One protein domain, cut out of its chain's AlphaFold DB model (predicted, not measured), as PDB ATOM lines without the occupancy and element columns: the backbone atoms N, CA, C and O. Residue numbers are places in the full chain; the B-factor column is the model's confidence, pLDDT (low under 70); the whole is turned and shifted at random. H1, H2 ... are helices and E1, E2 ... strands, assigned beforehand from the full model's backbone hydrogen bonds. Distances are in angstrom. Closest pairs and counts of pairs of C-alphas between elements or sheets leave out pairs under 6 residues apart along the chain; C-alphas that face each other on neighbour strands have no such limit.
ATOM      1  N   ASN A   6       0.369   4.571  14.888       86.38
ATOM      2  CA  ASN A   6       1.221   4.048  15.954       86.38
ATOM      3  C   ASN A   6       2.684   3.972  15.509       86.38
ATOM      4  O   ASN A   6       3.578   4.188  16.321       86.38
ATOM      5  N   VAL A   7       2.938   3.686  14.226       83.62
ATOM      6  CA  VAL A   7       4.298   3.676  13.662       83.62
ATOM      7  C   VAL A   7       4.876   5.089  13.666       83.62
ATOM      8  O   VAL A   7       6.020   5.280  14.074       83.62
ATOM      9  N   LEU A   8       4.078   6.084  13.268       82.75
ATOM     10  CA  LEU A   8       4.498   7.483  13.262       82.75
ATOM     11  C   LEU A   8       4.775   8.010  14.678       82.75
ATOM     12  O   LEU A   8       5.829   8.591  14.924       82.75
ATOM     13  N   GLU A   9       3.857   7.785  15.616       84.75
ATOM     14  CA  GLU A   9       4.010   8.221  17.007       84.75
ATOM     15  C   GLU A   9       5.190   7.528  17.691       84.75
ATOM     16  O   GLU A   9       5.996   8.197  18.334       84.75
ATOM     17  N   ALA A  10       5.362   6.218  17.482       83.12
ATOM     18  CA  ALA A  10       6.504   5.485  18.020       83.12
ATOM     19  C   ALA A  10       7.837   6.015  17.475       83.12
ATOM     20  O   ALA A  10       8.797   6.131  18.234       83.12
ATOM     21  N   ALA A  11       7.907   6.369  16.186       81.00
ATOM     22  CA  ALA A  11       9.105   6.969  15.602       81.00
ATOM     23  C   ALA A  11       9.400   8.353  16.208       81.00
ATOM     24  O   ALA A  11      10.543   8.642  16.561       81.00
ATOM     25  N   ILE A  12       8.379   9.195  16.383       79.69
ATOM     26  CA  ILE A  12       8.530  10.521  16.999       79.69
ATOM     27  C   ILE A  12       9.010  10.403  18.454       79.69
ATOM     28  O   ILE A  12       9.939  11.108  18.857       79.69
ATOM     29  N   GLU A  13       8.411   9.504  19.237       81.88
ATOM     30  CA  GLU A  13       8.807   9.267  20.627       81.88
ATOM     31  C   GLU A  13      10.229   8.700  20.728       81.88
ATOM     32  O   GLU A  13      11.027   9.188  21.533       81.88
ATOM     33  N   ALA A  14      10.576   7.719  19.887       79.31
ATOM     34  CA  ALA A  14      11.898   7.092  19.865       79.31
ATOM     35  C   ALA A  14      13.030   8.092  19.587       79.31
ATOM     36  O   ALA A  14      14.152   7.902  20.061       79.31
ATOM     37  N   PHE A  15      12.734   9.170  18.859       78.56
ATOM     38  CA  PHE A  15      13.694  10.208  18.496       78.56
ATOM     39  C   PHE A  15      13.535  11.506  19.294       78.56
ATOM     40  O   PHE A  15      13.991  12.560  18.864       78.56
ATOM     41  N   GLY A  16      12.931  11.435  20.485       65.31
ATOM     42  CA  GLY A  16      12.965  12.530  21.457       65.31
ATOM     43  C   GLY A  16      11.977  13.668  21.194       65.31
ATOM     44  O   GLY A  16      12.017  14.667  21.908       65.31
ATOM     45  N   GLY A  17      11.052  13.515  20.239       63.88
ATOM     46  CA  GLY A  17      10.014  14.512  19.952       63.88
ATOM     47  C   GLY A  17       8.975  14.673  21.069       63.88
ATOM     48  O   GLY A  17       8.199  15.624  21.050       63.88
ATOM     49  N   GLY A  18       8.952  13.772  22.057       69.94
ATOM     50  CA  GLY A  18       7.935  13.755  23.106       69.94
ATOM     51  C   GLY A  18       6.525  13.523  22.550       69.94
ATOM     52  O   GLY A  18       6.340  13.209  21.373       69.94
ATOM     53  N   LYS A  19       5.509  13.684  23.404       72.69
ATOM     54  CA  LYS A  19       4.114  13.553  22.976       72.69
ATOM     55  C   LYS A  19       3.698  14.788  22.175       72.69
ATOM     56  O   LYS A  19       3.580  15.877  22.736       72.69
ATOM     57  N   GLN A  20       3.475  14.602  20.880       75.94
ATOM     58  CA  GLN A  20       2.952  15.636  19.985       75.94
ATOM     59  C   GLN A  20       1.448  15.838  20.201       75.94
ATOM     60  O   GLN A  20       0.780  14.980  20.790       75.94
ATOM     61  N   SER A  21       0.901  16.973  19.752       77.81
ATOM     62  CA  SER A  21      -0.552  17.155  19.775       77.81
ATOM     63  C   SER A  21      -1.223  16.270  18.722       77.81
ATOM     64  O   SER A  21      -0.664  16.044  17.648       77.81
ATOM     65  N   ASP A  22      -2.442  15.807  19.014       81.06
ATOM     66  CA  ASP A  22      -3.225  14.997  18.071       81.06
ATOM     67  C   ASP A  22      -3.377  15.720  16.719       81.06
ATOM     68  O   ASP A  22      -3.131  15.124  15.677       81.06
ATOM     69  N   ASP A  23      -3.630  17.035  16.732       79.88
ATOM     70  CA  ASP A  23      -3.752  17.852  15.515       79.88
ATOM     71  C   ASP A  23      -2.493  17.823  14.624       79.88
ATOM     72  O   ASP A  23      -2.592  17.859  13.395       79.88
ATOM     73  N   GLN A  24      -1.294  17.777  15.219       78.31
ATOM     74  CA  GLN A  24      -0.036  17.720  14.466       78.31
ATOM     75  C   GLN A  24       0.170  16.347  13.826       78.31
ATOM     76  O   GLN A  24       0.579  16.267  12.664       78.31
ATOM     77  N   VAL A  25      -0.131  15.283  14.573       83.81
ATOM     78  CA  VAL A  25      -0.042  13.901  14.091       83.81
ATOM     79  C   VAL A  25      -1.063  13.674  12.978       83.81
ATOM     80  O   VAL A  25      -0.688  13.245  11.889       83.81
ATOM     81  N   ASP A  26      -2.318  14.062  13.195       86.00
ATOM     82  CA  ASP A  26      -3.396  13.939  12.214       86.00
ATOM     83  C   ASP A  26      -3.092  14.754  10.949       86.00
ATOM     84  O   ASP A  26      -3.248  14.267   9.827       86.00
ATOM     85  N   GLY A  27      -2.572  15.975  11.107       86.94
ATOM     86  CA  GLY A  27      -2.156  16.814   9.986       86.94
ATOM     87  C   GLY A  27      -1.024  16.208   9.148       86.94
ATOM     88  O   GLY A  27      -0.968  16.451   7.942       86.94
ATOM     89  N   LEU A  28      -0.120  15.429   9.751       88.69
ATOM     90  CA  LEU A  28       0.907  14.686   9.019       88.69
ATOM     91  C   LEU A  28       0.324  13.425   8.372       88.69
ATOM     92  O   LEU A  28       0.587  13.188   7.195       88.69
ATOM     93  N   LEU A  29      -0.517  12.670   9.081       90.25
ATOM     94  CA  LEU A  29      -1.163  11.465   8.554       90.25
ATOM     95  C   LEU A  29      -1.989  11.752   7.300       90.25
ATOM     96  O   LEU A  29      -1.822  11.059   6.304       90.25
ATOM     97  N   VAL A  30      -2.773  12.836   7.283       91.12
ATOM     98  CA  VAL A  30      -3.528  13.253   6.087       91.12
ATOM     99  C   VAL A  30      -2.613  13.424   4.871       91.12
ATOM    100  O   VAL A  30      -2.971  13.035   3.755       91.12
ATOM    101  N   LYS A  31      -1.415  13.986   5.067       93.19
ATOM    102  CA  LYS A  31      -0.438  14.148   3.984       93.19
ATOM    103  C   LYS A  31       0.096  12.795   3.531       93.19
ATOM    104  O   LYS A  31       0.130  12.544   2.331       93.19
ATOM    105  N   LEU A  32       0.493  11.934   4.470       93.62
ATOM    106  CA  LEU A  32       1.047  10.610   4.168       93.62
ATOM    107  C   LEU A  32       0.029   9.721   3.451       93.62
ATOM    108  O   LEU A  32       0.369   9.120   2.437       93.62
ATOM    109  N   ASP A  33      -1.222   9.713   3.904       91.94
ATOM    110  CA  ASP A  33      -2.310   8.971   3.267       91.94
ATOM    111  C   ASP A  33      -2.592   9.495   1.854       91.94
ATOM    112  O   ASP A  33      -2.806   8.713   0.928       91.94
ATOM    113  N   THR A  34      -2.523  10.816   1.653       91.88
ATOM    114  CA  THR A  34      -2.639  11.409   0.311       91.88
ATOM    115  C   THR A  34      -1.539  10.884  -0.613       91.88
ATOM    116  O   THR A  34      -1.837  10.439  -1.719       91.88
ATOM    117  N   LEU A  35      -0.280  10.886  -0.160       94.25
ATOM    118  CA  LEU A  35       0.854  10.365  -0.932       94.25
ATOM    119  C   LEU A  35       0.770   8.853  -1.168       94.25
ATOM    120  O   LEU A  35       1.238   8.361  -2.196       94.25
ATOM    121  N   GLU A  36       0.193   8.103  -0.231       92.19
ATOM    122  CA  GLU A  36      -0.003   6.667  -0.395       92.19
ATOM    123  C   GLU A  36      -1.008   6.378  -1.517       92.19
ATOM    124  O   GLU A  36      -0.757   5.531  -2.377       92.19
ATOM    125  N   VAL A  37      -2.118   7.122  -1.550       91.50
ATOM    126  CA  VAL A  37      -3.173   6.962  -2.560       91.50
ATOM    127  C   VAL A  37      -2.674   7.264  -3.974       91.50
ATOM    128  O   VAL A  37      -3.128   6.614  -4.918       91.50
ATOM    129  N   THR A  38      -1.730   8.197  -4.152       88.69
ATOM    130  CA  THR A  38      -1.149   8.462  -5.482       88.69
ATOM    131  C   THR A  38      -0.216   7.346  -5.949       88.69
ATOM    132  O   THR A  38      -0.017   7.172  -7.149       88.69
ATOM    133  N   GLY A  39       0.346   6.560  -5.024       88.19
ATOM    134  CA  GLY A  39       1.212   5.417  -5.325       88.19
ATOM    135  C   GLY A  39       2.607   5.782  -5.847       88.19
ATOM    136  O   GLY A  39       3.412   4.886  -6.099       88.19
ATOM    137  N   HIS A  40       2.930   7.072  -5.989       89.56
ATOM    138  CA  HIS A  40       4.214   7.540  -6.525       89.56
ATOM    139  C   HIS A  40       5.358   7.498  -5.495       89.56
ATOM    140  O   HIS A  40       6.527   7.446  -5.874       89.56
ATOM    141  N   TYR A  41       5.033   7.494  -4.197       94.62
ATOM    142  CA  TYR A  41       5.988   7.733  -3.105       94.62
ATOM    143  C   TYR A  41       6.219   6.523  -2.194       94.62
ATOM    144  O   TYR A  41       6.647   6.677  -1.053       94.62
ATOM    145  N   GLY A  42       5.965   5.306  -2.683       92.75
ATOM    146  CA  GLY A  42       6.171   4.074  -1.913       92.75
ATOM    147  C   GLY A  42       7.540   3.983  -1.214       92.75
ATOM    148  O   GLY A  42       7.569   3.694  -0.016       92.75
ATOM    149  N   PRO A  43       8.670   4.279  -1.894       93.31
ATOM    150  CA  PRO A  43       9.986   4.284  -1.254       93.31
ATOM    151  C   PRO A  43      10.110   5.289  -0.099       93.31
ATOM    152  O   PRO A  43      10.644   4.930   0.948       93.31
ATOM    153  N   LEU A  44       9.555   6.500  -0.244       94.00
ATOM    154  CA  LEU A  44       9.561   7.541   0.792       94.00
ATOM    155  C   LEU A  44       8.760   7.115   2.029       94.00
ATOM    156  O   LEU A  44       9.238   7.229   3.156       94.00
ATOM    157  N   LEU A  45       7.556   6.574   1.827       92.94
ATOM    158  CA  LEU A  45       6.711   6.075   2.918       92.94
ATOM    159  C   LEU A  45       7.364   4.881   3.630       92.94
ATOM    160  O   LEU A  45       7.346   4.780   4.860       92.94
ATOM    161  N   ASN A  46       8.010   3.994   2.872       91.25
ATOM    162  CA  ASN A  46       8.773   2.899   3.453       91.25
ATOM    163  C   ASN A  46       9.968   3.414   4.272       91.25
ATOM    164  O   ASN A  46      10.196   2.918   5.372       91.25
ATOM    165  N   ALA A  47      10.703   4.411   3.775       90.88
ATOM    166  CA  ALA A  47      11.814   5.019   4.505       90.88
ATOM    167  C   ALA A  47      11.345   5.683   5.809       90.88
ATOM    168  O   ALA A  47      11.966   5.474   6.847       90.88
ATOM    169  N   LEU A  48      10.213   6.398   5.788       89.00
ATOM    170  CA  LEU A  48       9.603   6.997   6.984       89.00
ATOM    171  C   LEU A  48       9.298   5.963   8.069       89.00
ATOM    172  O   LEU A  48       9.571   6.203   9.242       89.00
ATOM    173  N   SER A  49       8.791   4.794   7.674       86.25
ATOM    174  CA  SER A  49       8.478   3.697   8.603       86.25
ATOM    175  C   SER A  49       9.722   3.053   9.232       86.25
ATOM    176  O   SER A  49       9.610   2.314  10.206       86.25
ATOM    177  N   HIS A  50      10.906   3.316   8.672       86.56
ATOM    178  CA  HIS A  50      12.186   2.734   9.083       86.56
ATOM    179  C   HIS A  50      13.249   3.807   9.358       86.56
ATOM    180  O   HIS A  50      14.447   3.537   9.234       86.56
ATOM    181  N   ALA A  51      12.828   5.027   9.709       85.00
ATOM    182  CA  ALA A  51      13.752   6.087  10.091       85.00
ATOM    183  C   ALA A  51      14.664   5.600  11.231       85.00
ATOM    184  O   ALA A  51      14.221   4.907  12.146       85.00
ATOM    185  N   ASN A  52      15.955   5.920  11.148       83.75
ATOM    186  CA  ASN A  52      16.988   5.369  12.034       83.75
ATOM    187  C   ASN A  52      17.470   6.352  13.112       83.75
ATOM    188  O   ASN A  52      18.022   5.917  14.122       83.75
ATOM    189  N   ASP A  53      17.278   7.651  12.893       83.44
ATOM    190  CA  ASP A  53      17.584   8.724  13.829       83.44
ATOM    191  C   ASP A  53      16.645   9.925  13.616       83.44
ATOM    192  O   ASP A  53      15.908  10.005  12.626       83.44
ATOM    193  N   GLU A  54      16.683  10.872  14.555       82.06
ATOM    194  CA  GLU A  54      15.853  12.080  14.538       82.06
ATOM    195  C   GLU A  54      16.074  12.933  13.285       82.06
ATOM    196  O   GLU A  54      15.127  13.450  12.690       82.06
ATOM    197  N   GLY A  55      17.332  13.093  12.870       80.94
ATOM    198  CA  GLY A  55      17.677  13.918  11.722       80.94
ATOM    199  C   GLY A  55      17.153  13.325  10.423       80.94
ATOM    200  O   GLY A  55      16.613  14.053   9.586       80.94
ATOM    201  N   ASN A  56      17.252  12.006  10.289       85.06
ATOM    202  CA  ASN A  56      16.672  11.255   9.191       85.06
ATOM    203  C   ASN A  56      15.142  11.395   9.178       85.06
ATOM    204  O   ASN A  56      14.592  11.829   8.167       85.06
ATOM    205  N   LEU A  57      14.464  11.159  10.311       87.06
ATOM    206  CA  LEU A  57      13.009  11.324  10.403       87.06
ATOM    207  C   LEU A  57      12.573  12.736   9.980       87.06
ATOM    208  O   LEU A  57      11.681  12.881   9.146       87.06
ATOM    209  N   ARG A  58      13.231  13.785  10.493       85.25
ATOM    210  CA  ARG A  58      12.942  15.182  10.118       85.25
ATOM    211  C   ARG A  58      13.134  15.434   8.622       85.25
ATOM    212  O   ARG A  58      12.323  16.133   8.015       85.25
ATOM    213  N   SER A  59      14.192  14.879   8.029       87.94
ATOM    214  CA  SER A  59      14.457  14.999   6.589       87.94
ATOM    215  C   SER A  59      13.361  14.328   5.763       87.94
ATOM    216  O   SER A  59      12.837  14.933   4.832       87.94
ATOM    217  N   LEU A  60      12.954  13.119   6.143       91.88
ATOM    218  CA  LEU A  60      11.912  12.377   5.441       91.88
ATOM    219  C   LEU A  60      10.528  13.031   5.589       91.88
ATOM    220  O   LEU A  60       9.762  13.090   4.630       91.88
ATOM    221  N   VAL A  61      10.206  13.584   6.764       90.69
ATOM    222  CA  VAL A  61       8.964  14.351   6.983       90.69
ATOM    223  C   VAL A  61       8.947  15.622   6.133       90.69
ATOM    224  O   VAL A  61       7.898  15.997   5.595       90.69
ATOM    225  N   LEU A  62      10.098  16.283   5.977       91.31
ATOM    226  CA  LEU A  62      10.244  17.422   5.076       91.31
ATOM    227  C   LEU A  62      10.004  17.008   3.620       91.31
ATOM    228  O   LEU A  62       9.229  17.673   2.937       91.31
ATOM    229  N   GLU A  63      10.617  15.919   3.160       95.00
ATOM    230  CA  GLU A  63      10.412  15.381   1.810       95.00
ATOM    231  C   GLU A  63       8.943  15.023   1.556       95.00
ATOM    232  O   GLU A  63       8.379  15.435   0.544       95.00
ATOM    233  N   ALA A  64       8.285  14.343   2.497       94.62
ATOM    234  CA  ALA A  64       6.867  14.004   2.386       94.62
ATOM    235  C   ALA A  64       5.980  15.253   2.376       94.62
ATOM    236  O   ALA A  64       5.073  15.380   1.555       94.62
ATOM    237  N   THR A  65       6.265  16.230   3.237       93.62
ATOM    238  CA  THR A  65       5.527  17.497   3.227       93.62
ATOM    239  C   THR A  65       5.737  18.246   1.915       93.62
ATOM    240  O   THR A  65       4.780  18.805   1.383       93.62
ATOM    241  N   PHE A  66       6.957  18.241   1.375       94.81
ATOM    242  CA  PHE A  66       7.274  18.856   0.092       94.81
ATOM    243  C   PHE A  66       6.497  18.183  -1.045       94.81
ATOM    244  O   PHE A  66       5.767  18.867  -1.758       94.81
ATOM    245  N   ALA A  67       6.565  16.855  -1.156       96.69
ATOM    246  CA  ALA A  67       5.820  16.081  -2.147       96.69
ATOM    247  C   ALA A  67       4.308  16.339  -2.068       96.69
ATOM    248  O   ALA A  67       3.662  16.588  -3.086       96.69
ATOM    249  N   TYR A  68       3.755  16.373  -0.853       95.44
ATOM    250  CA  TYR A  68       2.332  16.621  -0.634       95.44
ATOM    251  C   TYR A  68       1.874  17.972  -1.196       95.44
ATOM    252  O   TYR A  68       0.814  18.038  -1.809       95.44
ATOM    253  N   GLN A  69       2.657  19.046  -1.032       94.00
ATOM    254  CA  GLN A  69       2.279  20.366  -1.566       94.00
ATOM    255  C   GLN A  69       2.143  20.351  -3.094       94.00
ATOM    256  O   GLN A  69       1.281  21.027  -3.651       94.00
ATOM    257  N   PHE A  70       2.983  19.568  -3.767       95.06
ATOM    258  CA  PHE A  70       2.951  19.409  -5.216       95.06
ATOM    259  C   PHE A  70       1.780  18.535  -5.672       95.06
ATOM    260  O   PHE A  70       1.055  18.922  -6.591       95.06
ATOM    261  N   GLU A  71       1.529  17.415  -4.990       94.62
ATOM    262  CA  GLU A  71       0.375  16.552  -5.269       94.62
ATOM    263  C   GLU A  71      -0.957  17.274  -5.030       94.62
ATOM    264  O   GLU A  71      -1.838  17.262  -5.889       94.62
ATOM    265  N   ALA A  72      -1.086  18.004  -3.919       92.06
ATOM    266  CA  ALA A  72      -2.273  18.803  -3.615       92.06
ATOM    267  C   ALA A  72      -2.537  19.902  -4.664       92.06
ATOM    268  O   ALA A  72      -3.680  20.319  -4.855       92.06
ATOM    269  N   ALA A  73      -1.494  20.354  -5.364       92.94
ATOM    270  CA  ALA A  73      -1.591  21.312  -6.461       92.94
ATOM    271  C   ALA A  73      -1.762  20.656  -7.848       92.94
ATOM    272  O   ALA A  73      -1.790  21.365  -8.855       92.94
ATOM    273  N   GLY A  74      -1.867  19.324  -7.928       92.31
ATOM    274  CA  GLY A  74      -1.988  18.586  -9.188       92.31
ATOM    275  C   GLY A  74      -0.712  18.592 -10.036       92.31
ATOM    276  O   GLY A  74      -0.786  18.487 -11.260       92.31
ATOM    277  N   MET A  75       0.454  18.747  -9.405       93.12
ATOM    278  CA  MET A  75       1.771  18.776 -10.048       93.12
ATOM    279  C   MET A  75       2.653  17.639  -9.506       93.12
ATOM    280  O   MET A  75       3.626  17.919  -8.811       93.12
ATOM    281  N   PRO A  76       2.328  16.365  -9.790       93.38
ATOM    282  CA  PRO A  76       3.004  15.223  -9.182       93.38
ATOM    283  C   PRO A  76       4.512  15.231  -9.456       93.38
ATOM    284  O   PRO A  76       4.976  15.638 -10.529       93.38
ATOM    285  N   LEU A  77       5.272  14.750  -8.474       96.81
ATOM    286  CA  LEU A  77       6.726  14.617  -8.551       96.81
ATOM    287  C   LEU A  77       7.129  13.154  -8.726       96.81
ATOM    288  O   LEU A  77       6.637  12.286  -8.011       96.81
ATOM    289  N   GLU A  78       8.098  12.896  -9.599       96.44
ATOM    290  CA  GLU A  78       8.835  11.633  -9.630       96.44
ATOM    291  C   GLU A  78       9.844  11.620  -8.469       96.44
ATOM    292  O   GLU A  78      10.641  12.556  -8.356       96.44
ATOM    293  N   TYR A  79       9.816  10.588  -7.621       96.94
ATOM    294  CA  TYR A  79      10.702  10.446  -6.457       96.94
ATOM    295  C   TYR A  79      11.980   9.659  -6.790       96.94
ATOM    296  O   TYR A  79      11.934   8.705  -7.568       96.94
ATOM    297  N   GLU A  80      13.110  10.056  -6.197       95.50
ATOM    298  CA  GLU A  80      14.436   9.424  -6.325       95.50
ATOM    299  C   GLU A  80      14.899   9.170  -7.769       95.50
ATOM    300  O   GLU A  80      15.251   8.059  -8.179       95.50
ATOM    301  N   VAL A  81      14.967  10.232  -8.568       95.19
ATOM    302  CA  VAL A  81      15.329  10.129  -9.986       95.19
ATOM    303  C   VAL A  81      16.829  10.265 -10.235       95.19
ATOM    304  O   VAL A  81      17.533  11.035  -9.586       95.19
ATOM    305  N   LYS A  82      17.340   9.590 -11.264       94.44
ATOM    306  CA  LYS A  82      18.676   9.864 -11.814       94.44
ATOM    307  C   LYS A  82      18.548  10.701 -13.086       94.44
ATOM    308  O   LYS A  82      17.777  10.339 -13.970       94.44
ATOM    309  N   GLN A  83      19.314  11.791 -13.215       92.12
ATOM    310  CA  GLN A  83      19.330  12.578 -14.462       92.12
ATOM    311  C   GLN A  83      20.002  11.832 -15.610       92.12
ATOM    312  O   GLN A  83      19.642  12.025 -16.768       92.12
ATOM    313  N   VAL A  84      20.989  10.997 -15.282       91.06
ATOM    314  CA  VAL A  84      21.724  10.158 -16.230       91.06
ATOM    315  C   VAL A  84      21.879   8.741 -15.661       91.06
ATOM    316  O   VAL A  84      21.953   8.601 -14.438       91.06
ATOM    317  N   PRO A  85      21.949   7.690 -16.501       88.00
ATOM    318  CA  PRO A  85      21.972   6.295 -16.040       88.00
ATOM    319  C   PRO A  85      23.054   5.994 -14.990       88.00
ATOM    320  O   PRO A  85      22.771   5.378 -13.960       88.00
ATOM    321  N   ASP A  86      24.263   6.518 -15.202       86.94
ATOM    322  CA  ASP A  86      25.435   6.257 -14.357       86.94
ATOM    323  C   ASP A  86      25.614   7.283 -13.225       86.94
ATOM    324  O   ASP A  86      26.689   7.390 -12.630       86.94
ATOM    325  N   GLN A  87      24.573   8.062 -12.904       88.75
ATOM    326  CA  GLN A  87      24.648   9.027 -11.811       88.75
ATOM    327  C   GLN A  87      24.892   8.298 -10.472       88.75
ATOM    328  O   GLN A  87      24.148   7.356 -10.149       88.75
ATOM    329  N   PRO A  88      25.889   8.732  -9.670       86.62
ATOM    330  CA  PRO A  88      26.249   8.062  -8.418       86.62
ATOM    331  C   PRO A  88      25.156   8.085  -7.346       86.62
ATOM    332  O   PRO A  88      25.120   7.206  -6.493       86.62
ATOM    333  N   SER A  89      24.292   9.098  -7.362       90.69
ATOM    334  CA  SER A  89      23.250   9.320  -6.356       90.69
ATOM    335  C   SER A  89      21.964   9.777  -7.037       90.69
ATOM    336  O   SER A  89      22.040  10.485  -8.036       90.69
ATOM    337  N   SER A  90      20.797   9.368  -6.543       94.38
ATOM    338  CA  SER A  90      19.499   9.906  -6.971       94.38
ATOM    339  C   SER A  90      19.363  11.379  -6.577       94.38
ATOM    340  O   SER A  90      20.086  11.873  -5.717       94.38
ATOM    341  N   ILE A  91      18.462  12.094  -7.236       96.25
ATOM    342  CA  ILE A  91      17.945  13.397  -6.819       96.25
ATOM    343  C   ILE A  91      16.554  13.160  -6.247       96.25
ATOM    344  O   ILE A  91      15.790  12.391  -6.832       96.25
ATOM    345  N   ASP A  92      16.239  13.831  -5.144       96.69
ATOM    346  CA  ASP A  92      15.037  13.544  -4.359       96.69
ATOM    347  C   ASP A  92      13.757  13.647  -5.203       96.69
ATOM    348  O   ASP A  92      12.939  12.731  -5.180       96.69
ATOM    349  N   PHE A  93      13.607  14.699  -6.022       98.00
ATOM    350  CA  PHE A  93      12.419  14.864  -6.863       98.00
ATOM    351  C   PHE A  93      12.694  15.391  -8.271       98.00
ATOM    352  O   PHE A  93      13.613  16.181  -8.508       98.00
ATOM    353  N   LYS A  94      11.799  15.046  -9.201       97.50
ATOM    354  CA  LYS A  94      11.654  15.702 -10.505       97.50
ATOM    355  C   LYS A  94      10.201  16.047 -10.794       97.50
ATOM    356  O   LYS A  94       9.317  15.209 -10.693       97.50
ATOM    357  N   MET A  95       9.988  17.272 -11.249       96.69
ATOM    358  CA  MET A  95       8.748  17.728 -11.862       96.69
ATOM    359  C   MET A  95       8.956  17.877 -13.366       96.69
ATOM    360  O   MET A  95       9.967  18.427 -13.812       96.69
ATOM    361  N   THR A  96       7.963  17.468 -14.148       95.31
ATOM    362  CA  THR A  96       7.891  17.804 -15.570       95.31
ATOM    363  C   THR A  96       6.842  18.895 -15.757       95.31
ATOM    364  O   THR A  96       5.673  18.700 -15.434       95.31
ATOM    365  N   THR A  97       7.249  20.068 -16.243       92.06
ATOM    366  CA  THR A  97       6.323  21.182 -16.487       92.06
ATOM    367  C   THR A  97       5.397  20.872 -17.663       92.06
ATOM    368  O   THR A  97       5.719  20.068 -18.537       92.06
ATOM    369  N   THR A  98       4.290  21.606 -17.775       90.44
ATOM    370  CA  THR A  98       3.393  21.540 -18.946       90.44
ATOM    371  C   THR A  98       4.089  21.884 -20.268       90.44
ATOM    372  O   THR A  98       3.648  21.459 -21.330       90.44
ATOM    373  N   SER A  99       5.204  22.623 -20.215       91.38
ATOM    374  CA  SER A  99       6.071  22.924 -21.362       91.38
ATOM    375  C   SER A  99       7.125  21.846 -21.659       91.38
ATOM    376  O   SER A  99       7.957  22.043 -22.542       91.38
ATOM    377  N   GLY A 100       7.119  20.725 -20.930       92.25
ATOM    378  CA  GLY A 100       8.062  19.617 -21.095       92.25
ATOM    379  C   GLY A 100       9.447  19.859 -20.486       92.25
ATOM    380  O   GLY A 100      10.371  19.091 -20.748       92.25
ATOM    381  N   LYS A 101       9.627  20.917 -19.684       94.44
ATOM    382  CA  LYS A 101      10.889  21.161 -18.972       94.44
ATOM    383  C   LYS A 101      10.975  20.260 -17.750       94.44
ATOM    384  O   LYS A 101       9.979  20.047 -17.067       94.44
ATOM    385  N   SER A 102      12.175  19.778 -17.453       96.25
ATOM    386  CA  SER A 102      12.443  19.021 -16.232       96.25
ATOM    387  C   SER A 102      12.988  19.952 -15.154       96.25
ATOM    388  O   SER A 102      13.981  20.648 -15.375       96.25
ATOM    389  N   VAL A 103      12.342  19.963 -13.994       96.75
ATOM    390  CA  VAL A 103      12.805  20.668 -12.798       96.75
ATOM    391  C   VAL A 103      13.165  19.626 -11.755       96.75
ATOM    392  O   VAL A 103      12.327  18.810 -11.393       96.75
ATOM    393  N   PHE A 104      14.406  19.641 -11.295       97.38
ATOM    394  CA  PHE A 104      14.932  18.701 -10.320       97.38
ATOM    395  C   PHE A 104      15.112  19.400  -8.980       97.38
ATOM    396  O   PHE A 104      15.699  20.486  -8.929       97.38
ATOM    397  N   PHE A 105      14.637  18.769  -7.911       97.25
ATOM    398  CA  PHE A 105      14.718  19.288  -6.554       97.25
ATOM    399  C   PHE A 105      15.522  18.335  -5.684       97.25
ATOM    400  O   PHE A 105      15.185  17.162  -5.558       97.25
ATOM    401  N   GLU A 106      16.569  18.869  -5.073       95.88
ATOM    402  CA  GLU A 106      17.315  18.212  -4.010       95.88
ATOM    403  C   GLU A 106      16.997  18.938  -2.706       95.88
ATOM    404  O   GLU A 106      17.292  20.128  -2.568       95.88
ATOM    405  N   VAL A 107      16.378  18.251  -1.757       93.25
ATOM    406  CA  VAL A 107      15.885  18.837  -0.517       93.25
ATOM    407  C   VAL A 107      16.940  18.697   0.580       93.25
ATOM    408  O   VAL A 107      17.639  17.688   0.730       93.25
ATOM    409  N   ARG A 108      17.106  19.765   1.359       88.19
ATOM    410  CA  ARG A 108      18.020  19.811   2.494       88.19
ATOM    411  C   ARG A 108      17.361  20.509   3.669       88.19
ATOM    412  O   ARG A 108      17.092  21.707   3.618       88.19
ATOM    413  N   LEU A 109      17.201  19.771   4.759       84.69
ATOM    414  CA  LEU A 109      16.981  20.367   6.065       84.69
ATOM    415  C   LEU A 109      18.303  20.937   6.595       84.69
ATOM    416  O   LEU A 109      19.296  20.213   6.711       84.69
ATOM    417  N   LEU A 110      18.324  22.235   6.897       78.00
ATOM    418  CA  LEU A 110      19.372  22.841   7.706       78.00
ATOM    419  C   LEU A 110      19.003  22.661   9.167       78.00
ATOM    420  O   LEU A 110      18.059  23.265   9.662       78.00
ATOM    421  N   GLN A 111      19.769  21.811   9.831       66.75
ATOM    422  CA  GLN A 111      19.750  21.714  11.278       66.75
ATOM    423  C   GLN A 111      20.629  22.843  11.818       66.75
ATOM    424  O   GLN A 111      21.756  23.028  11.336       66.75
ATOM    425  N   GLU A 112      20.108  23.626  12.761       59.47
ATOM    426  CA  GLU A 112      20.941  24.567  13.504       59.47
ATOM    427  C   GLU A 112      22.048  23.786  14.212       59.47
ATOM    428  O   GLU A 112      21.819  22.704  14.760       59.47
ATOM    429  N   ASP A 113      23.279  24.299  14.160       57.66
ATOM    430  CA  ASP A 113      24.308  23.712  14.999       57.66
ATOM    431  C   ASP A 113      24.010  24.050  16.463       57.66
ATOM    432  O   ASP A 113      23.488  25.111  16.810       57.66
ATOM    433  N   LEU A 114      24.337  23.101  17.339       53.28
ATOM    434  CA  LEU A 114      24.058  23.190  18.769       53.28
ATOM    435  C   LEU A 114      24.640  24.473  19.396       53.28
ATOM    436  O   LEU A 114      24.122  24.959  20.394       53.28
ATOM    437  N   ALA A 115      25.714  25.025  18.820       52.25
ATOM    438  CA  ALA A 115      26.328  26.267  19.275       52.25
ATOM    439  C   ALA A 115      25.415  27.477  19.026       52.25
ATOM    440  O   ALA A 115      25.154  28.230  19.961       52.25
ATOM    441  N   THR A 116      24.861  27.608  17.819       58.25
ATOM    442  CA  THR A 116      23.913  28.674  17.466       58.25
ATOM    443  C   THR A 116      22.626  28.564  18.284       58.25
ATOM    444  O   THR A 116      22.187  29.553  18.872       58.25
ATOM    445  N   ALA A 117      22.075  27.353  18.421       59.16
ATOM    446  CA  ALA A 117      20.885  27.110  19.238       59.16
ATOM    447  C   ALA A 117      21.122  27.472  20.720       59.16
ATOM    448  O   ALA A 117      20.289  28.114  21.364       59.16
ATOM    449  N   ASN A 118      22.298  27.132  21.263       57.47
ATOM    450  CA  ASN A 118      22.681  27.486  22.631       57.47
ATOM    451  C   ASN A 118      22.907  28.991  22.815       57.47
ATOM    452  O   ASN A 118      22.559  29.529  23.868       57.47
ATOM    453  N   GLU A 119      23.477  29.687  21.829       60.28
ATOM    454  CA  GLU A 119      23.640  31.145  21.868       60.28
ATOM    455  C   GLU A 119      22.287  31.855  21.869       60.28
ATOM    456  O   GLU A 119      22.055  32.724  22.714       60.28
ATOM    457  N   ILE A 120      21.364  31.430  21.003       57.25
ATOM    458  CA  ILE A 120      19.988  31.938  20.962       57.25
ATOM    459  C   ILE A 120      19.298  31.683  22.306       57.25
ATOM    460  O   ILE A 120      18.780  32.617  22.919       57.25
ATOM    461  N   ALA A 121      19.360  30.455  22.828       59.00
ATOM    462  CA  ALA A 121      18.767  30.103  24.118       59.00
ATOM    463  C   ALA A 121      19.364  30.910  25.288       59.00
ATOM    464  O   ALA A 121      18.650  31.308  26.214       59.00
ATOM    465  N   THR A 122      20.669  31.186  25.249       61.00
ATOM    466  CA  THR A 122      21.362  31.983  26.272       61.00
ATOM    467  C   THR A 122      20.936  33.450  26.215       61.00
ATOM    468  O   THR A 122      20.673  34.055  27.255       61.00
ATOM    469  N   GLN A 123      20.806  34.024  25.017       54.81
ATOM    470  CA  GLN A 123      20.367  35.409  24.837       54.81
ATOM    471  C   GLN A 123      18.878  35.595  25.152       54.81
ATOM    472  O   GLN A 123      18.513  36.600  25.762       54.81
ATOM    473  N   LEU A 124      18.033  34.609  24.833       59.41
ATOM    474  CA  LEU A 124      16.619  34.595  25.215       59.41
ATOM    475  C   LEU A 124      16.453  34.610  26.737       59.41
ATOM    476  O   LEU A 124      15.704  35.436  27.260       59.41
ATOM    477  N   LYS A 125      17.218  33.774  27.455       61.66
ATOM    478  CA  LYS A 125      17.243  33.772  28.928       61.66
ATOM    479  C   LYS A 125      17.739  35.092  29.521       61.66
ATOM    480  O   LYS A 125      17.312  35.451  30.614       61.66
ATOM    481  N   ALA A 126      18.643  35.790  28.833       64.19
ATOM    482  CA  ALA A 126      19.247  37.019  29.335       64.19
ATOM    483  C   ALA A 126      18.410  38.278  29.052       64.19
ATOM    484  O   ALA A 126      18.322  39.147  29.915       64.19
ATOM    485  N   ASN A 127      17.804  38.390  27.863       56.78
ATOM    486  CA  ASN A 127      17.341  39.681  27.340       56.78
ATOM    487  C   ASN A 127      15.878  39.711  26.877       56.78
ATOM    488  O   ASN A 127      15.395  40.786  26.529       56.78
ATOM    489  N   ASN A 128      15.155  38.581  26.868       53.16
ATOM    490  CA  ASN A 128      13.754  38.510  26.417       53.16
ATOM    491  C   ASN A 128      13.519  39.115  25.007       53.16
ATOM    492  O   ASN A 128      12.427  39.593  24.693       53.16
ATOM    493  N   GLN A 129      14.555  39.134  24.160       46.72
ATOM    494  CA  GLN A 129      14.553  39.745  22.828       46.72
ATOM    495  C   GLN A 129      15.211  38.811  21.806       46.72
ATOM    496  O   GLN A 129      16.222  38.172  22.092       46.72
ATOM    497  N   TYR A 130      14.637  38.773  20.603       44.69
ATOM    498  CA  TYR A 130      15.021  37.916  19.477       44.69
ATOM    499  C   TYR A 130      16.039  38.613  18.555       44.69
ATOM    500  O   TYR A 130      15.824  38.724  17.350       44.69
ATOM    501  N   THR A 131      17.134  39.143  19.105       42.72
ATOM    502  CA  THR A 131      18.118  39.873  18.287       42.72
ATOM    503  C   THR A 131      19.513  39.300  18.483       42.72
ATOM    504  O   THR A 131      20.284  39.782  19.310       42.72
ATOM    505  N   ALA A 132      19.849  38.287  17.682       51.53
ATOM    506  CA  ALA A 132      21.234  37.872  17.502       51.53
ATOM    507  C   ALA A 132      21.951  38.941  16.659       51.53
ATOM    508  O   ALA A 132      21.926  38.903  15.431       51.53
ATOM    509  N   LEU A 133      22.553  39.934  17.317       51.25
ATOM    510  CA  LEU A 133      23.509  40.839  16.674       51.25
ATOM    511  C   LEU A 133      24.783  40.040  16.388       51.25
ATOM    512  O   LEU A 133      25.659  39.927  17.244       51.25
ATOM    513  N   LYS A 134      24.859  39.446  15.196       54.06
ATOM    514  CA  LYS A 134      26.089  38.839  14.686       54.06
ATOM    515  C   LYS A 134      26.998  39.957  14.184       54.06
ATOM    516  O   LYS A 134      26.533  40.921  13.579       54.06
ATOM    517  N   ASP A 135      28.290  39.874  14.485       62.69
ATOM    518  CA  ASP A 135      29.249  40.753  13.824       62.69
ATOM    519  C   ASP A 135      29.422  40.315  12.357       62.69
ATOM    520  O   ASP A 135      29.101  39.185  11.983       62.69
ATOM    521  N   GLY A 136      29.926  41.205  11.498       60.47
ATOM    522  CA  GLY A 136      30.044  40.914  10.062       60.47
ATOM    523  C   GLY A 136      30.951  39.719   9.727       60.47
ATOM    524  O   GLY A 136      30.936  39.239   8.595       60.47
ATOM    525  N   ARG A 137      31.742  39.218  10.687       69.31
ATOM    526  CA  ARG A 137      32.548  38.006  10.526       69.31
ATOM    527  C   ARG A 137      31.721  36.756  10.813       69.31
ATOM    528  O   ARG A 137      31.761  35.833  10.009       69.31
ATOM    529  N   ALA A 138      30.942  36.752  11.891       62.31
ATOM    530  CA  ALA A 138      30.003  35.679  12.197       62.31
ATOM    531  C   ALA A 138      28.952  35.510  11.085       62.31
ATOM    532  O   ALA A 138      28.648  34.386  10.691       62.31
ATOM    533  N   GLU A 139      28.463  36.611  10.503       65.12
ATOM    534  CA  GLU A 139      27.578  36.561   9.329       65.12
ATOM    535  C   GLU A 139      28.261  35.922   8.109       65.12
ATOM    536  O   GLU A 139      27.667  35.089   7.421       65.12
ATOM    537  N   ALA A 140      29.521  36.280   7.839       68.69
ATOM    538  CA  ALA A 140      30.284  35.701   6.737       68.69
ATOM    539  C   ALA A 140      30.540  34.197   6.940       68.69
ATOM    540  O   ALA A 140      30.404  33.418   5.993       68.69
ATOM    541  N   ASP A 141      30.860  33.783   8.166       70.31
ATOM    542  CA  ASP A 141      31.090  32.382   8.517       70.31
ATOM    543  C   ASP A 141      29.806  31.545   8.358       70.31
ATOM    544  O   ASP A 141      29.850  30.442   7.807       70.31
ATOM    545  N   ASP A 142      28.641  32.086   8.731       69.94
ATOM    546  CA  ASP A 142      27.347  31.435   8.502       69.94
ATOM    547  C   ASP A 142      27.000  31.283   7.021       69.94
ATOM    548  O   ASP A 142      26.513  30.229   6.599       69.94
ATOM    549  N   ILE A 143      27.276  32.308   6.212       71.50
ATOM    550  CA  ILE A 143      27.081  32.241   4.761       71.50
ATOM    551  C   ILE A 143      27.970  31.146   4.166       71.50
ATOM    552  O   ILE A 143      27.488  30.318   3.389       71.50
ATOM    553  N   ILE A 144      29.249  31.099   4.551       77.00
ATOM    554  CA  ILE A 144      30.197  30.077   4.085       77.00
ATOM    555  C   ILE A 144      29.733  28.683   4.512       77.00
ATOM    556  O   ILE A 144      29.770  27.746   3.708       77.00
ATOM    557  N   ARG A 145      29.260  28.530   5.752       78.25
ATOM    558  CA  ARG A 145      28.713  27.271   6.269       78.25
ATOM    559  C   ARG A 145      27.501  26.823   5.456       78.25
ATOM    560  O   ARG A 145      27.478  25.685   4.987       78.25
ATOM    561  N   LEU A 146      26.533  27.708   5.225       77.44
ATOM    562  CA  LEU A 146      25.322  27.420   4.452       77.44
ATOM    563  C   LEU A 146      25.652  27.035   3.005       77.44
ATOM    564  O   LEU A 146      25.172  26.012   2.515       77.44
ATOM    565  N   GLN A 147      26.532  27.790   2.347       80.12
ATOM    566  CA  GLN A 147      27.018  27.465   1.004       80.12
ATOM    567  C   GLN A 147      27.722  26.107   0.974       80.12
ATOM    568  O   GLN A 147      27.454  25.297   0.090       80.12
ATOM    569  N   SER A 148      28.571  25.820   1.962       83.94
ATOM    570  CA  SER A 148      29.284  24.542   2.063       83.94
ATOM    571  C   SER A 148      28.321  23.368   2.238       83.94
ATOM    572  O   SER A 148      28.493  22.329   1.599       83.94
ATOM    573  N   ILE A 149      27.273  23.536   3.052       83.56
ATOM    574  CA  ILE A 149      26.232  22.518   3.244       83.56
ATOM    575  C   ILE A 149      25.461  22.287   1.938       83.56
ATOM    576  O   ILE A 149      25.296  21.135   1.536       83.56
ATOM    577  N   ILE A 150      25.040  23.351   1.251       85.50
ATOM    578  CA  ILE A 150      24.337  23.258  -0.039       85.50
ATOM    579  C   ILE A 150      25.209  22.545  -1.077       85.50
ATOM    580  O   ILE A 150      24.763  21.585  -1.704       85.50
ATOM    581  N   LEU A 151      26.470  22.960  -1.226       88.69
ATOM    582  CA  LEU A 151      27.396  22.355  -2.182       88.69
ATOM    583  C   LEU A 151      27.649  20.879  -1.863       88.69
ATOM    584  O   LEU A 151      27.679  20.058  -2.775       88.69
ATOM    585  N   SER A 152      27.737  20.502  -0.584       89.00
ATOM    586  CA  SER A 152      27.962  19.103  -0.191       89.00
ATOM    587  C   SER A 152      26.867  18.130  -0.653       89.00
ATOM    588  O   SER A 152      27.121  16.929  -0.738       89.00
ATOM    589  N   LYS A 153      25.665  18.624  -0.991       88.38
ATOM    590  CA  LYS A 153      24.576  17.798  -1.540       88.38
ATOM    591  C   LYS A 153      24.758  17.476  -3.021       88.38
ATOM    592  O   LYS A 153      24.245  16.465  -3.495       88.38
ATOM    593  N   VAL A 154      25.484  18.320  -3.749       90.75
ATOM    594  CA  VAL A 154      25.569  18.253  -5.215       90.75
ATOM    595  C   VAL A 154      26.975  17.948  -5.718       90.75
ATOM    596  O   VAL A 154      27.118  17.483  -6.846       90.75
ATOM    597  N   GLN A 155      28.005  18.125  -4.886       92.94
ATOM    598  CA  GLN A 155      29.399  17.837  -5.218       92.94
ATOM    599  C   GLN A 155      30.183  17.245  -4.038       92.94
ATOM    600  O   GLN A 155      29.893  17.483  -2.866       92.94
ATOM    601  N   ARG A 156      31.235  16.490  -4.365       91.19
ATOM    602  CA  ARG A 156      32.253  16.030  -3.413       91.19
ATOM    603  C   ARG A 156      33.134  17.196  -2.951       91.19
ATOM    604  O   ARG A 156      33.137  18.279  -3.534       91.19
ATOM    605  N   ARG A 157      33.950  16.942  -1.920       88.75
ATOM    606  CA  ARG A 157      34.919  17.915  -1.376       88.75
ATOM    607  C   ARG A 157      35.953  18.395  -2.399       88.75
ATOM    608  O   ARG A 157      36.438  19.509  -2.270       88.75
ATOM    609  N   ASP A 158      36.280  17.573  -3.392       91.94
ATOM    610  CA  ASP A 158      37.198  17.918  -4.485       91.94
ATOM    611  C   ASP A 158      36.530  18.725  -5.617       91.94
ATOM    612  O   ASP A 158      37.177  19.049  -6.608       91.94
ATOM    613  N   GLY A 159      35.241  19.051  -5.478       89.25
ATOM    614  CA  GLY A 159      34.463  19.767  -6.485       89.25
ATOM    615  C   GLY A 159      33.793  18.872  -7.523       89.25
ATOM    616  O   GLY A 159      33.037  19.383  -8.344       89.25
ATOM    617  N   THR A 160      34.009  17.553  -7.493       92.06
ATOM    618  CA  THR A 160      33.386  16.632  -8.451       92.06
ATOM    619  C   THR A 160      31.869  16.588  -8.245       92.06
ATOM    620  O   THR A 160      31.432  16.168  -7.166       92.06
ATOM    621  N   PRO A 161      31.048  16.939  -9.252       91.06
ATOM    622  CA  PRO A 161      29.595  16.839  -9.150       91.06
ATOM    623  C   PRO A 161      29.131  15.388  -8.959       91.06
ATOM    624  O   PRO A 161      29.655  14.463  -9.581       91.06
ATOM    625  N   ILE A 162      28.136  15.184  -8.099       93.00
ATOM    626  CA  ILE A 162      27.493  13.883  -7.833       93.00
ATOM    627  C   ILE A 162      25.997  13.884  -8.158       93.00
ATOM    628  O   ILE A 162      25.423  12.816  -8.378       93.00
ATOM    629  N   LYS A 163      25.389  15.073  -8.226       93.56
ATOM    630  CA  LYS A 163      24.015  15.332  -8.670       93.56
ATOM    631  C   LYS A 163      24.025  16.515  -9.638       93.56
ATOM    632  O   LYS A 163      25.036  17.205  -9.751       93.56
ATOM    633  N   PHE A 164      22.908  16.748 -10.326       93.56
ATOM    634  CA  PHE A 164      22.760  17.864 -11.269       93.56
ATOM    635  C   PHE A 164      23.818  17.866 -12.385       93.56
ATOM    636  O   PHE A 164      24.425  18.888 -12.696       93.56
ATOM    637  N   LEU A 165      24.044  16.693 -12.984       92.81
ATOM    638  CA  LEU A 165      25.074  16.486 -14.007       92.81
ATOM    639  C   LEU A 165      24.691  17.069 -15.376       92.81
ATOM    640  O   LEU A 165      25.546  17.189 -16.253       92.81
ATOM    641  N   LEU A 166      23.419  17.434 -15.570       89.75
ATOM    642  CA  LEU A 166      22.923  18.089 -16.776       89.75
ATOM    643  C   LEU A 166      22.433  19.504 -16.457       89.75
ATOM    644  O   LEU A 166      21.693  19.716 -15.497       89.75
ATOM    645  N   ALA A 167      22.787  20.462 -17.313       84.69
ATOM    646  CA  ALA A 167      22.275  21.828 -17.285       84.69
ATOM    647  C   ALA A 167      21.955  22.291 -18.713       84.69
ATOM    648  O   ALA A 167      22.686  21.978 -19.653       84.69
ATOM    649  N   GLY A 168      20.859  23.031 -18.890       85.62
ATOM    650  CA  GLY A 168      20.462  23.545 -20.200       85.62
ATOM    651  C   GLY A 168      19.085  24.215 -20.199       85.62
ATOM    652  O   GLY A 168      18.411  24.230 -19.175       85.62
ATOM    653  N   PRO A 169      18.618  24.743 -21.345       86.19
ATOM    654  CA  PRO A 169      17.386  25.546 -21.422       86.19
ATOM    655  C   PRO A 169      16.096  24.840 -20.956       86.19
ATOM    656  O   PRO A 169      15.116  25.506 -20.600       86.19
ATOM    657  N   SER A 170      16.095  23.503 -20.964       92.62
ATOM    658  CA  SER A 170      14.961  22.652 -20.572       92.62
ATOM    659  C   SER A 170      15.170  21.916 -19.244       92.62
ATOM    660  O   SER A 170      14.321  21.108 -18.872       92.62
ATOM    661  N   VAL A 171      16.280  22.175 -18.544       95.06
ATOM    662  CA  VAL A 171      16.629  21.532 -17.271       95.06
ATOM    663  C   VAL A 171      16.899  22.602 -16.225       95.06
ATOM    664  O   VAL A 171      17.778  23.442 -16.399       95.06
ATOM    665  N   VAL A 172      16.153  22.554 -15.128       95.00
ATOM    666  CA  VAL A 172      16.340  23.437 -13.975       95.00
ATOM    667  C   VAL A 172      16.707  22.578 -12.774       95.00
ATOM    668  O   VAL A 172      16.000  21.628 -12.460       95.00
ATOM    669  N   ASN A 173      17.806  22.918 -12.106       95.12
ATOM    670  CA  ASN A 173      18.291  22.218 -10.920       95.12
ATOM    671  C   ASN A 173      18.161  23.143  -9.713       95.12
ATOM    672  O   ASN A 173      18.665  24.266  -9.751       95.12
ATOM    673  N   ILE A 174      17.483  22.687  -8.665       94.38
ATOM    674  CA  ILE A 174      17.180  23.489  -7.479       94.38
ATOM    675  C   ILE A 174      17.589  22.698  -6.240       94.38
ATOM    676  O   ILE A 174      17.127  21.580  -6.029       94.38
ATOM    677  N   VAL A 175      18.422  23.303  -5.392       92.25
ATOM    678  CA  VAL A 175      18.574  22.840  -4.009       92.25
ATOM    679  C   VAL A 175      17.546  23.580  -3.165       92.25
ATOM    680  O   VAL A 175      17.601  24.805  -3.051       92.25
ATOM    681  N   VAL A 176      16.596  22.844  -2.601       91.31
ATOM    682  CA  VAL A 176      15.580  23.377  -1.694       91.31
ATOM    683  C   VAL A 176      16.125  23.294  -0.281       91.31
ATOM    684  O   VAL A 176      16.458  22.216   0.202       91.31
ATOM    685  N   VAL A 177      16.218  24.438   0.384       85.75
ATOM    686  CA  VAL A 177      16.801  24.542   1.718       85.75
ATOM    687  C   VAL A 177      15.707  24.924   2.705       85.75
ATOM    688  O   VAL A 177      15.157  26.020   2.624       85.75
ATOM    689  N   ALA A 178      15.393  24.023   3.631       81.12
ATOM    690  CA  ALA A 178      14.485  24.302   4.734       81.12
ATOM    691  C   ALA A 178      15.292  24.745   5.955       81.12
ATOM    692  O   ALA A 178      16.134  24.000   6.453       81.12
ATOM    693  N   ILE A 179      15.021  25.961   6.424       69.06
ATOM    694  CA  ILE A 179      15.562  26.521   7.664       69.06
ATOM    695  C   ILE A 179      14.414  26.461   8.665       69.06
ATOM    696  O   ILE A 179      13.540  27.327   8.644       69.06
ATOM    697  N   SER A 180      14.306  25.387   9.444       56.91
ATOM    698  CA  SER A 180      13.242  25.311  10.445       56.91
ATOM    699  C   SER A 180      13.534  24.312  11.557       56.91
ATOM    700  O   SER A 180      13.715  23.123  11.291       56.91
TER     701      SER A 180
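This is residues 6 to 180 of the 188 residues of an uncharacterized protein of Burkholderia ubonensis (UniProt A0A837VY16). A strongly twisted sheet of four strands forms the middle layer, with a cluster of four helices, H1 to H4, on one face, where H4 packs on the sheet and H2 and H3 pack on H4. On the other face H6 slants over E3 and E4 with its later residues, while its first part, residues 136 to 141, sticks out, and H5 lies beyond the end of E3, so that this side is loosely built. The printed part has 175 residues with six named helices and four named strands, in the order H1 H2 H3 H4 E1 E2 E3 H5 H6 E4; the sheet runs E1, E2, E3, E4 and is mixed. The class is mixed, helices and strands. The whole is only just compact, close to loose, with a radius of gyration of the C-alphas of 18.7 A and spans of 54 by 43 by 28 A.

In the sheet, E1 is residues 78 to 81, E2 is residues 91 to 96 and 14.0 A long, E3 is residues 102 to 110 and 25.2 A long, and E4 is residues 171 to 179 and 25.5 A long. E3 begins at C-alpha 102 (12.443, 19.021, -16.232), and E4 ends at C-alpha 179 (15.562, 26.521, 7.664). H4, residues 54 to 72, measures 26.5 A, and H6, residues 136 to 154, measures 27.7 A. H2, residues 22 to 38, measures 24.5 A, and H5, residues 114 to 127, measures 19.8 A. H1, residues 6 to 14, begins at C-alpha 6 (1.221, 4.048, 15.954), and H3 is residues 42 to 49.

E1, E2 and E3 form a meander, each strand the antiparallel neighbour of the one before. In the hairpin of E1 and E2, N 80 and O 92 are within hydrogen-bond range at 2.9 A; in the hairpin of E2 and E3, N 95 and O 103 are at 2.8 A. E3 and E4 are parallel, at 19 degrees, with N 106 and O 174 at 2.9 A. E3, H5 and H6, and E4 make a strand-helix-strand unit, two parallel neighbour strands with helices between, and its crossover is right-handed. The arrangement has three layers, helices on both faces of a sheet: H4 is on one face of the sheet of E1, E2, E3 and E4, and H6 is on the opposite face. H4 lies over E2 and E3 at a height over the sheet of 7.7 A and runs along the strands, at 4 degrees to E2 on the local plane; the closest C-alphas of H4 and E3 are those of Ser 59 and Leu 109, 6.0 A apart. H6 lies over E3 and E4 at a height of 10.9 A, slantwise to the strands, at 51 degrees to E3 on the local plane; its closest C-alpha to E4 is that of Ile 150, 7.0 A from that of Val 175. H2 touches H4 with residues 28 to 35 alone, at a steep tilt of 61 degrees, the closest C-alphas being those of Lys 31 and Tyr 68, 5.9 A apart. H3 and H4 form a helical hairpin at a steep tilt of 39 degrees, with the C-alphas of Leu 48 and Leu 60 closest at 6.1 A. H1 and H3 only just touch, with 3 pairs of C-alphas within 8 A, the closest being those of Val 7 and Ser 49, 6.6 A apart. H5 and H6 are apart. Every O i to N i+4 pair is within hydrogen-bond range in H1, H3 and H5; the counts are 12 of 13 in H2, 14 of 15 in H4 and 13 of 15 in H6.

The two C-alphas farthest apart are those of Pro 85 and Asn 127, at 54.9 A. The printed part has no cut. The link from H6 to E4, residues 155 to 170, is long. The mean pLDDT of the printed part is 83.0; residues 16 to 18, 111 to 140, 142 and 179 to 180 are under 70, and H5 has a mean of 58.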